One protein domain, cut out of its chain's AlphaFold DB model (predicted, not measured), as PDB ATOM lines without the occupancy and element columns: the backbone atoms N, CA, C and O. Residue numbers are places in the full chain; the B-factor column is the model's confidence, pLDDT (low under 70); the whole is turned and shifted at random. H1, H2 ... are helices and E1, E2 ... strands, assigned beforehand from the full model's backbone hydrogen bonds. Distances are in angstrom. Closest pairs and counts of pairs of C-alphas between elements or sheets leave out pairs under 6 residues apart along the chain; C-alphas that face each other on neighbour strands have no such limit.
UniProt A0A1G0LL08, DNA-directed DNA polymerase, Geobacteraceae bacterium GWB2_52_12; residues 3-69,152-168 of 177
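This is residues 3 to 69 and 152 to 168 of the 177 residues of the protein "DNA-directed DNA polymerase" of Geobacteraceae bacterium GWB2_52_12 (UniProt A0A1G0LL08). A small sheet, the meander E1 E2 E3, each strand antiparallel to the one before, stands at one end of an up-and-down bundle of three helices, H1 H2 H3; H1 covers one face of the sheet, making two layers. The 84 printed residues, mixed in class, are compact, radius of gyration of the C-alphas 12.9 A, spanning 38 by 27 by 26 A.

E1, residues 3 to 5, and E2, residues 8 to 12, form a hairpin, N 4 and O 8 being 2.9 A apart. E2 and E3, residues 18 to 21, form another, with N 11 and O 19 at 2.9 A. H1, residues 32 to 47, is on the sheet, height 9.8 A. With residues 37 to 44 it touches H2, residues 50 to 64, opposite ways, closest C-alphas Leu 44 and Thr 50, 5.5 A. H3, residues 152 to 167, touches H2, closest C-alphas Val 61 and Ile 154, 6.3 A, and H1, Leu 34 and Leu 157, 6.4 A. Each O i to N i+4 pair is within hydrogen-bond range in H1, 9 of 11 in H2, 8 of 12 in H3.

E1 begins at C-alpha 3 (-141.300, 76.059, -95.742). H1 measures 22.6 A, H2 22.0 A and H3 24.9 A, ending at C-alpha 167 (-131.768, 77.751, -96.429).

Residues 70 to 151 are not printed, a C-alpha gap of 14.7 A. No printed residue is under pLDDT 70.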
ATOM      1  N   ALA A   3    -140.845  77.252 -95.037       92.31
ATOM      2  CA  ALA A   3    -141.300  76.059 -95.742       92.31
ATOM      3  C   ALA A   3    -140.100  75.156 -96.052       92.31
ATOM      4  O   ALA A   3    -139.181  75.569 -96.747       92.31
ATOM      5  N   TYR A   4    -140.117  73.921 -95.540       90.25
ATOM      6  CA  TYR A   4    -139.029  72.958 -95.739       90.25
ATOM      7  C   TYR A   4    -139.264  72.088 -96.976       90.25
ATOM      8  O   TYR A   4    -138.417  71.993 -97.857       90.25
ATOM      9  N   LYS A   5    -140.426  71.429 -97.028       88.31
ATOM     10  CA  LYS A   5    -140.900  70.577 -98.132       88.31
ATOM     11  C   LYS A   5    -142.427  70.584 -98.138       88.31
ATOM     12  O   LYS A   5    -143.051  71.041 -97.180       88.31
ATOM     13  N   THR A   6    -143.050  70.000 -99.158       89.56
ATOM     14  CA  THR A   6    -144.505  69.782 -99.195       89.56
ATOM     15  C   THR A   6    -145.000  69.183 -97.871       89.56
ATOM     16  O   THR A   6    -144.451  68.190 -97.388       89.56
ATOM     17  N   LYS A   7    -146.009  69.816 -97.252       87.44
ATOM     18  CA  LYS A   7    -146.590  69.460 -95.936       87.44
ATOM     19  C   LYS A   7    -145.628  69.529 -94.729       87.44
ATOM     20  O   LYS A   7    -145.973  69.030 -93.660       87.44
ATOM     21  N   ASN A   8    -144.455  70.152 -94.870       92.75
ATOM     22  CA  ASN A   8    -143.475  70.347 -93.798       92.75
ATOM     23  C   ASN A   8    -143.083  71.830 -93.712       92.75
ATOM     24  O   ASN A   8    -142.316  72.317 -94.543       92.75
ATOM     25  N   TYR A   9    -143.618  72.546 -92.727       93.12
ATOM     26  CA  TYR A   9    -143.431  73.992 -92.578       93.12
ATOM     27  C   TYR A   9    -143.488  74.422 -91.110       93.12
ATOM     28  O   TYR A   9    -143.991  73.693 -90.251       93.12
ATOM     29  N   ALA A  10    -142.984  75.619 -90.833       94.88
ATOM     30  CA  ALA A  10    -143.041  76.255 -89.533       94.88
ATOM     31  C   ALA A  10    -143.575  77.692 -89.621       94.88
ATOM     32  O   ALA A  10    -143.313  78.425 -90.577       94.88
ATOM     33  N   LEU A  11    -144.338  78.084 -88.607       93.69
ATOM     34  CA  LEU A  11    -144.944  79.404 -88.466       93.69
ATOM     35  C   LEU A  11    -144.439  80.051 -87.181       93.69
ATOM     36  O   LEU A  11    -144.340  79.368 -86.162       93.69
ATOM     37  N   LEU A  12    -144.168  81.352 -87.246       92.88
ATOM     38  CA  LEU A  12    -143.984  82.209 -86.083       92.88
ATOM     39  C   LEU A  12    -145.292  82.975 -85.885       92.88
ATOM     40  O   LEU A  12    -145.708  83.713 -86.777       92.88
ATOM     41  N   GLU A  13    -145.973  82.737 -84.772       91.81
ATOM     42  CA  GLU A  13    -147.168  83.498 -84.402       91.81
ATOM     43  C   GLU A  13    -146.781  84.865 -83.822       91.81
ATOM     44  O   GLU A  13    -145.670  85.042 -83.324       91.81
ATOM     45  N   TYR A  14    -147.719  85.820 -83.814       83.31
ATOM     46  CA  TYR A  14    -147.502  87.178 -83.291       83.31
ATOM     47  C   TYR A  14    -146.993  87.223 -81.837       83.31
ATOM     48  O   TYR A  14    -146.338  88.183 -81.452       83.31
ATOM     49  N   GLY A  15    -147.251  86.181 -81.036       83.50
ATOM     50  CA  GLY A  15    -146.748  86.045 -79.663       83.50
ATOM     51  C   GLY A  15    -145.382  85.358 -79.530       83.50
ATOM     52  O   GLY A  15    -145.062  84.880 -78.448       83.50
ATOM     53  N   GLY A  16    -144.617  85.201 -80.617       84.38
ATOM     54  CA  GLY A  16    -143.310  84.525 -80.609       84.38
ATOM     55  C   GLY A  16    -143.384  82.993 -80.563       84.38
ATOM     56  O   GLY A  16    -142.367  82.305 -80.553       84.38
ATOM     57  N   ARG A  17    -144.590  82.413 -80.562       89.88
ATOM     58  CA  ARG A  17    -144.772  80.960 -80.536       89.88
ATOM     59  C   ARG A  17    -144.468  80.345 -81.900       89.88
ATOM     60  O   ARG A  17    -145.073  80.704 -82.908       89.88
ATOM     61  N   ILE A  18    -143.601  79.332 -81.907       91.81
ATOM     62  CA  ILE A  18    -143.282  78.559 -83.114       91.81
ATOM     63  C   ILE A  18    -144.156  77.310 -83.215       91.81
ATOM     64  O   ILE A  18    -144.101  76.406 -82.366       91.81
ATOM     65  N   ILE A  19    -144.906  77.217 -84.313       91.62
ATOM     66  CA  ILE A  19    -145.683  76.038 -84.699       91.62
ATOM     67  C   ILE A  19    -144.946  75.296 -85.809       91.62
ATOM     68  O   ILE A  19    -144.763  75.830 -86.894       91.62
ATOM     69  N   ILE A  20    -144.599  74.032 -85.564       91.69
ATOM     70  CA  ILE A  20    -143.985  73.139 -86.557       91.69
ATOM     71  C   ILE A  20    -145.033  72.124 -87.024       91.69
ATOM     72  O   ILE A  20    -145.642  71.429 -86.203       91.69
ATOM     73  N   LYS A  21    -145.233  72.024 -88.340       90.06
ATOM     74  CA  LYS A  21    -146.134  71.074 -89.003       90.06
ATOM     75  C   LYS A  21    -145.330  70.136 -89.906       90.06
ATOM     76  O   LYS A  21    -144.410  70.566 -90.596       90.06
ATOM     77  N   GLY A  22    -145.720  68.861 -89.922       86.19
ATOM     78  CA  GLY A  22    -145.069  67.809 -90.708       86.19
ATOM     79  C   GLY A  22    -144.045  66.990 -89.915       86.19
ATOM     80  O   GLY A  22    -143.332  67.500 -89.050       86.19
ATOM     81  N   SER A  23    -143.984  65.687 -90.196       82.25
ATOM     82  CA  SER A  23    -143.100  64.737 -89.505       82.25
ATOM     83  C   SER A  23    -141.625  64.882 -89.888       82.25
ATOM     84  O   SER A  23    -140.763  64.464 -89.118       82.25
ATOM     85  N   GLY A  24    -141.320  65.500 -91.035       81.75
ATOM     86  CA  GLY A  24    -139.953  65.705 -91.514       81.75
ATOM     87  C   GLY A  24    -139.144  66.689 -90.665       81.75
ATOM     88  O   GLY A  24    -137.925  66.561 -90.594       81.75
ATOM     89  N   LEU A  25    -139.820  67.621 -89.984       83.00
ATOM     90  CA  LEU A  25    -139.210  68.581 -89.053       83.00
ATOM     91  C   LEU A  25    -139.331  68.151 -87.583       83.00
ATOM     92  O   LEU A  25    -138.593  68.636 -86.733       83.00
ATOM     93  N   ARG A  26    -140.265  67.247 -87.256       80.56
ATOM     94  CA  ARG A  26    -140.512  66.804 -85.877       80.56
ATOM     95  C   ARG A  26    -140.955  65.343 -85.833       80.56
ATOM     96  O   ARG A  26    -142.139  65.038 -85.681       80.56
ATOM     97  N   SER A  27    -139.993  64.428 -85.940       80.12
ATOM     98  CA  SER A  27    -140.253  62.998 -85.742       80.12
ATOM     99  C   SER A  27    -140.379  62.659 -84.252       80.12
ATOM    100  O   SER A  27    -139.652  63.200 -83.419       80.12
ATOM    101  N   ARG A  28    -141.301  61.749 -83.909       75.19
ATOM    102  CA  ARG A  28    -141.555  61.317 -82.520       75.19
ATOM    103  C   ARG A  28    -140.406  60.502 -81.921       75.19
ATOM    104  O   ARG A  28    -140.157  60.638 -80.734       75.19
ATOM    105  N   GLY A  29    -139.705  59.713 -82.737       80.12
ATOM    106  CA  GLY A  29    -138.568  58.886 -82.299       80.12
ATOM    107  C   GLY A  29    -137.215  59.602 -82.334       80.12
ATOM    108  O   GLY A  29    -136.184  58.962 -82.165       80.12
ATOM    109  N   MET A  30    -137.198  60.906 -82.619       87.06
ATOM    110  CA  MET A  30    -135.971  61.699 -82.643       87.06
ATOM    111  C   MET A  30    -135.545  62.061 -81.218       87.06
ATOM    112  O   MET A  30    -136.385  62.456 -80.403       87.06
ATOM    113  N   GLU A  31    -134.244  61.973 -80.938       94.56
ATOM    114  CA  GLU A  31    -133.694  62.338 -79.635       94.56
ATOM    115  C   GLU A  31    -134.036  63.794 -79.258       94.56
ATOM    116  O   GLU A  31    -134.095  64.657 -80.145       94.56
ATOM    117  N   PRO A  32    -134.292  64.098 -77.969       95.25
ATOM    118  CA  PRO A  32    -134.690  65.436 -77.535       95.25
ATOM    119  C   PRO A  32    -133.756  66.548 -78.015       95.25
ATOM    120  O   PRO A  32    -134.256  67.511 -78.590       95.25
ATOM    121  N   PHE A  33    -132.437  66.377 -77.899       96.12
ATOM    122  CA  PHE A  33    -131.469  67.391 -78.326       96.12
ATOM    123  C   PHE A  33    -131.550  67.726 -79.820       96.12
ATOM    124  O   PHE A  33    -131.427  68.885 -80.200       96.12
ATOM    125  N   LEU A  34    -131.821  66.745 -80.690       95.69
ATOM    126  CA  LEU A  34    -131.984  67.006 -82.124       95.69
ATOM    127  C   LEU A  34    -133.297  67.738 -82.414       95.69
ATOM    128  O   LEU A  34    -133.351  68.552 -83.338       95.69
ATOM    129  N   ARG A  35    -134.356  67.460 -81.642       93.19
ATOM    130  CA  ARG A  35    -135.639  68.174 -81.754       93.19
ATOM    131  C   ARG A  35    -135.524  69.617 -81.266       93.19
ATOM    132  O   ARG A  35    -136.120  70.489 -81.891       93.19
ATOM    133  N   GLU A  36    -134.787  69.839 -80.180       95.06
ATOM    134  CA  GLU A  36    -134.446  71.163 -79.645       95.06
ATOM    135  C   GLU A  36    -133.636  71.940 -80.687       95.06
ATOM    136  O   GLU A  36    -134.121  72.942 -81.201       95.06
ATOM    137  N   PHE A  37    -132.524  71.375 -81.168       96.19
ATOM    138  CA  PHE A  37    -131.683  72.013 -82.182       96.19
ATOM    139  C   PHE A  37    -132.455  72.349 -83.464       96.19
ATOM    140  O   PHE A  37    -132.314  73.429 -84.027       96.19
ATOM    141  N   THR A  38    -133.312  71.434 -83.930       94.75
ATOM    142  CA  THR A  38    -134.154  71.675 -85.110       94.75
ATOM    143  C   THR A  38    -135.105  72.850 -84.895       94.75
ATOM    144  O   THR A  38    -135.306  73.646 -85.809       94.75
ATOM    145  N   ARG A  39    -135.705  72.961 -83.704       94.19
ATOM    146  CA  ARG A  39    -136.580  74.085 -83.356       94.19
ATOM    147  C   ARG A  39    -135.797  75.395 -83.337       94.19
ATOM    148  O   ARG A  39    -136.265  76.345 -83.952       94.19
ATOM    149  N   ASP A  40    -134.633  75.415 -82.701       95.69
ATOM    150  CA  ASP A  40    -133.811  76.619 -82.561       95.69
ATOM    151  C   ASP A  40    -133.303  77.107 -83.929       95.69
ATOM    152  O   ASP A  40    -133.350  78.294 -84.233       95.69
ATOM    153  N   VAL A  41    -132.906  76.195 -84.825       95.38
ATOM    154  CA  VAL A  41    -132.548  76.558 -86.209       95.38
ATOM    155  C   VAL A  41    -133.750  77.132 -86.964       95.38
ATOM    156  O   VAL A  41    -133.612  78.115 -87.690       95.38
ATOM    157  N   ILE A  42    -134.939  76.541 -86.803       94.50
ATOM    158  CA  ILE A  42    -136.177  77.057 -87.405       94.50
ATOM    159  C   ILE A  42    -136.512  78.453 -86.871       94.50
ATOM    160  O   ILE A  42    -136.978  79.289 -87.641       94.50
ATOM    161  N   GLU A  43    -136.290  78.708 -85.584       94.62
ATOM    162  CA  GLU A  43    -136.469  80.027 -84.979       94.62
ATOM    163  C   GLU A  43    -135.573  81.064 -85.646       94.62
ATOM    164  O   GLU A  43    -136.088  82.040 -86.185       94.62
ATOM    165  N   LEU A  44    -134.269  80.786 -85.736       95.12
ATOM    166  CA  LEU A  44    -133.310  81.667 -86.407       95.12
ATOM    167  C   LEU A  44    -133.681  81.924 -87.876       95.12
ATOM    168  O   LEU A  44    -133.539  83.040 -88.370       95.12
ATOM    169  N   LEU A  45    -134.188  80.912 -88.585       93.75
ATOM    170  CA  LEU A  45    -134.678  81.066 -89.960       93.75
ATOM    171  C   LEU A  45    -135.928  81.956 -90.039       93.75
ATOM    172  O   LEU A  45    -136.089  82.705 -90.997       93.75
ATOM    173  N   LEU A  46    -136.823  81.872 -89.053       93.31
ATOM    174  CA  LEU A  46    -138.049  82.671 -88.996       93.31
ATOM    175  C   LEU A  46    -137.790  84.122 -88.576       93.31
ATOM    176  O   LEU A  46    -138.543  84.994 -89.009       93.31
ATOM    177  N   THR A  47    -136.758  84.378 -87.767       92.81
ATOM    178  CA  THR A  47    -136.370  85.726 -87.316       92.81
ATOM    179  C   THR A  47    -135.313  86.390 -88.200       92.81
ATOM    180  O   THR A  47    -135.011  87.565 -88.012       92.81
ATOM    181  N   GLY A  48    -134.778  85.678 -89.199       91.38
ATOM    182  CA  GLY A  48    -133.756  86.200 -90.114       91.38
ATOM    183  C   GLY A  48    -132.337  86.208 -89.531       91.38
ATOM    184  O   GLY A  48    -131.439  86.828 -90.089       91.38
ATOM    185  N   GLU A  49    -132.101  85.494 -88.432       93.38
ATOM    186  CA  GLU A  49    -130.831  85.443 -87.701       93.38
ATOM    187  C   GLU A  49    -129.965  84.237 -88.106       93.38
ATOM    188  O   GLU A  49    -129.303  83.600 -87.283       93.38
ATOM    189  N   THR A  50    -129.949  83.898 -89.396       92.06
ATOM    190  CA  THR A  50    -129.271  82.702 -89.931       92.06
ATOM    191  C   THR A  50    -127.770  82.649 -89.634       92.06
ATOM    192  O   THR A  50    -127.225  81.559 -89.455       92.06
ATOM    193  N   GLY A  51    -127.109  83.802 -89.477       91.38
ATOM    194  CA  GLY A  51    -125.704  83.892 -89.057       91.38
ATOM    195  C   GLY A  51    -125.421  83.280 -87.677       91.38
ATOM    196  O   GLY A  51    -124.282  82.927 -87.377       91.38
ATOM    197  N   LYS A  52    -126.450  83.077 -86.842       95.75
ATOM    198  CA  LYS A  52    -126.321  82.445 -85.521       95.75
ATOM    199  C   LYS A  52    -126.384  80.916 -85.555       95.75
ATOM    200  O   LYS A  52    -126.144  80.288 -84.528       95.75
ATOM    201  N   VAL A  53    -126.642  80.290 -86.708       95.44
ATOM    202  CA  VAL A  53    -126.764  78.822 -86.809       95.44
ATOM    203  C   VAL A  53    -125.441  78.106 -86.516       95.44
ATOM    204  O   VAL A  53    -125.446  77.058 -85.870       95.44
ATOM    205  N   VAL A  54    -124.304  78.660 -86.947       94.56
ATOM    206  CA  VAL A  54    -122.979  78.099 -86.627       94.56
ATOM    207  C   VAL A  54    -122.657  78.246 -85.130       94.56
ATOM    208  O   VAL A  54    -122.387  77.222 -84.501       94.56
ATOM    209  N   PRO A  55    -122.782  79.437 -84.507       96.81
ATOM    210  CA  PRO A  55    -122.674  79.578 -83.051       96.81
ATOM    211  C   PRO A  55    -123.603  78.647 -82.255       96.81
ATOM    212  O   PRO A  55    -123.177  78.040 -81.273       96.81
ATOM    213  N   LEU A  56    -124.856  78.487 -82.692       97.62
ATOM    214  CA  LEU A  56    -125.822  77.573 -82.078       97.62
ATOM    215  C   LEU A  56    -125.339  76.118 -82.143       97.62
ATOM    216  O   LEU A  56    -125.420  75.389 -81.157       97.62
ATOM    217  N   TYR A  57    -124.813  75.685 -83.289       97.19
ATOM    218  CA  TYR A  57    -124.250  74.344 -83.436       97.19
ATOM    219  C   TYR A  57    -123.091  74.105 -82.451       97.19
ATOM    220  O   TYR A  57    -123.082  73.085 -81.761       97.19
ATOM    221  N   GLU A  58    -122.168  75.060 -82.316       97.62
ATOM    222  CA  GLU A  58    -121.044  74.956 -81.373       97.62
ATOM    223  C   GLU A  58    -121.490  74.941 -79.904       97.62
ATOM    224  O   GLU A  58    -120.915  74.215 -79.086       97.62
ATOM    225  N   LEU A  59    -122.562  75.663 -79.558       97.38
ATOM    226  CA  LEU A  59    -123.174  75.592 -78.230       97.38
ATOM    227  C   LEU A  59    -123.666  74.169 -77.915       97.38
ATOM    228  O   LEU A  59    -123.388  73.631 -76.840       97.38
ATOM    229  N   TYR A  60    -124.349  73.526 -78.865       97.75
ATOM    230  CA  TYR A  60    -124.824  72.150 -78.704       97.75
ATOM    231  C   TYR A  60    -123.671  71.144 -78.634       97.75
ATOM    232  O   TYR A  60    -123.696  70.248 -77.789       97.75
ATOM    233  N   VAL A  61    -122.633  71.303 -79.463       97.50
ATOM    234  CA  VAL A  61    -121.412  70.480 -79.397       97.50
ATOM    235  C   VAL A  61    -120.730  70.622 -78.034       97.50
ATOM    236  O   VAL A  61    -120.320  69.624 -77.440       97.50
ATOM    237  N   THR A  62    -120.646  71.842 -77.508       97.19
ATOM    238  CA  THR A  62    -120.079  72.116 -76.181       97.19
ATOM    239  C   THR A  62    -120.888  71.427 -75.083       97.19
ATOM    240  O   THR A  62    -120.313  70.764 -74.219       97.19
ATOM    241  N   ARG A  63    -122.224  71.491 -75.153       96.19
ATOM    242  CA  ARG A  63    -123.116  70.792 -74.215       96.19
ATOM    243  C   ARG A  63    -122.977  69.271 -74.305       96.19
ATOM    244  O   ARG A  63    -122.896  68.627 -73.267       96.19
ATOM    245  N   LEU A  64    -122.877  68.699 -75.507       95.38
ATOM    246  CA  LEU A  64    -122.646  67.259 -75.715       95.38
ATOM    247  C   LEU A  64    -121.312  66.774 -75.126       95.38
ATOM    248  O   LEU A  64    -121.215  65.634 -74.690       95.38
ATOM    249  N   ARG A  65    -120.287  67.632 -75.107       94.69
ATOM    250  CA  ARG A  65    -118.984  67.345 -74.485       94.69
ATOM    251  C   ARG A  65    -118.981  67.534 -72.966       94.69
ATOM    252  O   ARG A  65    -118.005  67.163 -72.314       94.69
ATOM    253  N   SER A  66    -120.039  68.113 -72.398       92.31
ATOM    254  CA  SER A  66    -120.142  68.329 -70.959       92.31
ATOM    255  C   SER A  66    -120.246  67.004 -70.213       92.31
ATOM    256  O   SER A  66    -121.043  66.134 -70.557       92.31
ATOM    257  N   ARG A  67    -119.491  66.877 -69.119       79.38
ATOM    258  CA  ARG A  67    -119.578  65.714 -68.224       79.38
ATOM    259  C   ARG A  67    -120.867  65.673 -67.400       79.38
ATOM    260  O   ARG A  67    -121.195  64.621 -66.873       79.38
ATOM    261  N   CYS A  68    -121.593  66.788 -67.302       82.19
ATOM    262  CA  CYS A  68    -122.859  66.892 -66.565       82.19
ATOM    263  C   CYS A  68    -124.083  66.809 -67.495       82.19
ATOM    264  O   CYS A  68    -125.136  67.368 -67.192       82.19
ATOM    265  N   LEU A  69    -123.932  66.184 -68.664       89.81
ATOM    266  CA  LEU A  69    -125.020  66.008 -69.615       89.81
ATOM    267  C   LEU A  69    -126.102  65.098 -69.027       89.81
ATOM    268  O   LEU A  69    -125.819  63.969 -68.628       89.81
ATOM    269  N   TYR A 152    -120.566  60.125 -81.864       95.19
ATOM    270  CA  TYR A 152    -121.792  59.659 -82.513       95.19
ATOM    271  C   TYR A 152    -122.884  60.739 -82.507       95.19
ATOM    272  O   TYR A 152    -123.455  61.062 -83.550       95.19
ATOM    273  N   TYR A 153    -123.142  61.370 -81.359       96.00
ATOM    274  CA  TYR A 153    -124.175  62.409 -81.257       96.00
ATOM    275  C   TYR A 153    -123.811  63.700 -81.990       96.00
ATOM    276  O   TYR A 153    -124.695  64.325 -82.582       96.00
ATOM    277  N   ILE A 154    -122.528  64.078 -82.009       96.50
ATOM    278  CA  ILE A 154    -122.045  65.209 -82.815       96.50
ATOM    279  C   ILE A 154    -122.288  64.942 -84.307       96.50
ATOM    280  O   ILE A 154    -122.744  65.837 -85.018       96.50
ATOM    281  N   GLU A 155    -122.059  63.717 -84.790       96.06
ATOM    282  CA  GLU A 155    -122.343  63.362 -86.186       96.06
ATOM    283  C   GLU A 155    -123.841  63.480 -86.505       96.06
ATOM    284  O   GLU A 155    -124.230  64.067 -87.518       96.06
ATOM    285  N   LYS A 156    -124.717  63.009 -85.606       94.94
ATOM    286  CA  LYS A 156    -126.170  63.186 -85.777       94.94
ATOM    287  C   LYS A 156    -126.568  64.658 -85.821       94.94
ATOM    288  O   LYS A 156    -127.396  65.036 -86.655       94.94
ATOM    289  N   LEU A 157    -125.985  65.479 -84.949       96.69
ATOM    290  CA  LEU A 157    -126.211  66.922 -84.925       96.69
ATOM    291  C   LEU A 157    -125.781  67.562 -86.250       96.69
ATOM    292  O   LEU A 157    -126.549  68.318 -86.847       96.69
ATOM    293  N   ARG A 158    -124.601  67.191 -86.767       96.06
ATOM    294  CA  ARG A 158    -124.099  67.642 -88.072       96.06
ATOM    295  C   ARG A 158    -125.058  67.270 -89.201       96.06
ATOM    296  O   ARG A 158    -125.368  68.116 -90.038       96.06
ATOM    297  N   HIS A 159    -125.592  66.050 -89.205       94.94
ATOM    298  CA  HIS A 159    -126.599  65.627 -90.184       94.94
ATOM    299  C   HIS A 159    -127.912  66.413 -90.091       94.94
ATOM    300  O   HIS A 159    -128.607  66.567 -91.098       94.94
ATOM    301  N   VAL A 160    -128.304  66.889 -88.905       94.19
ATOM    302  CA  VAL A 160    -129.442  67.811 -88.781       94.19
ATOM    303  C   VAL A 160    -129.072  69.179 -89.345       94.19
ATOM    304  O   VAL A 160    -129.794  69.653 -90.217       94.19
ATOM    305  N   LYS A 161    -127.934  69.767 -88.951       95.06
ATOM    306  CA  LYS A 161    -127.461  71.057 -89.487       95.06
ATOM    307  C   LYS A 161    -127.410  71.050 -91.018       95.06
ATOM    308  O   LYS A 161    -127.980  71.935 -91.649       95.06
ATOM    309  N   LYS A 162    -126.819  70.007 -91.613       94.38
ATOM    310  CA  LYS A 162    -126.677  69.849 -93.070       94.38
ATOM    311  C   LYS A 162    -128.007  69.922 -93.826       94.38
ATOM    312  O   LYS A 162    -128.066  70.433 -94.937       94.38
ATOM    313  N   ARG A 163    -129.111  69.465 -93.223       92.00
ATOM    314  CA  ARG A 163    -130.447  69.549 -93.846       92.00
ATOM    315  C   ARG A 163    -130.938  70.985 -94.028       92.00
ATOM    316  O   ARG A 163    -131.788  71.203 -94.895       92.00
ATOM    317  N   PHE A 164    -130.428  71.916 -93.223       91.75
ATOM    318  CA  PHE A 164    -130.807  73.323 -93.248       91.75
ATOM    319  C   PHE A 164    -129.856  74.205 -94.061       91.75
ATOM    320  O   PHE A 164    -130.218  75.338 -94.345       91.75
ATOM    321  N   GLU A 165    -128.695  73.695 -94.487       90.44
ATOM    322  CA  GLU A 165    -127.668  74.484 -95.190       90.44
ATOM    323  C   GLU A 165    -128.192  75.168 -96.454       90.44
ATOM    324  O   GLU A 165    -127.863  76.322 -96.695       90.44
ATOM    325  N   GLN A 166    -129.091  74.520 -97.197       89.62
ATOM    326  CA  GLN A 166    -129.724  75.105 -98.388       89.62
ATOM    327  C   GLN A 166    -130.594  76.348 -98.109       89.62
ATOM    328  O   GLN A 166    -130.974  77.040 -99.045       89.62
ATOM    329  N   PHE A 167    -130.960  76.598 -96.847       88.75
ATOM    330  CA  PHE A 167    -131.768  77.751 -96.429       88.75
ATOM    331  C   PHE A 167    -130.939  78.823 -95.718       88.75
ATOM    332  O   PHE A 167    -131.485  79.848 -95.313       88.75
ATOM    333  N   LEU A 168    -129.644  78.576 -95.514       86.81
ATOM    334  CA  LEU A 168    -128.731  79.574 -94.981       86.81
ATOM    335  C   LEU A 168    -128.243  80.458 -96.135       86.81
ATOM    336  O   LEU A 168    -128.132  79.970 -97.262       86.81
TER     337      LEU A 168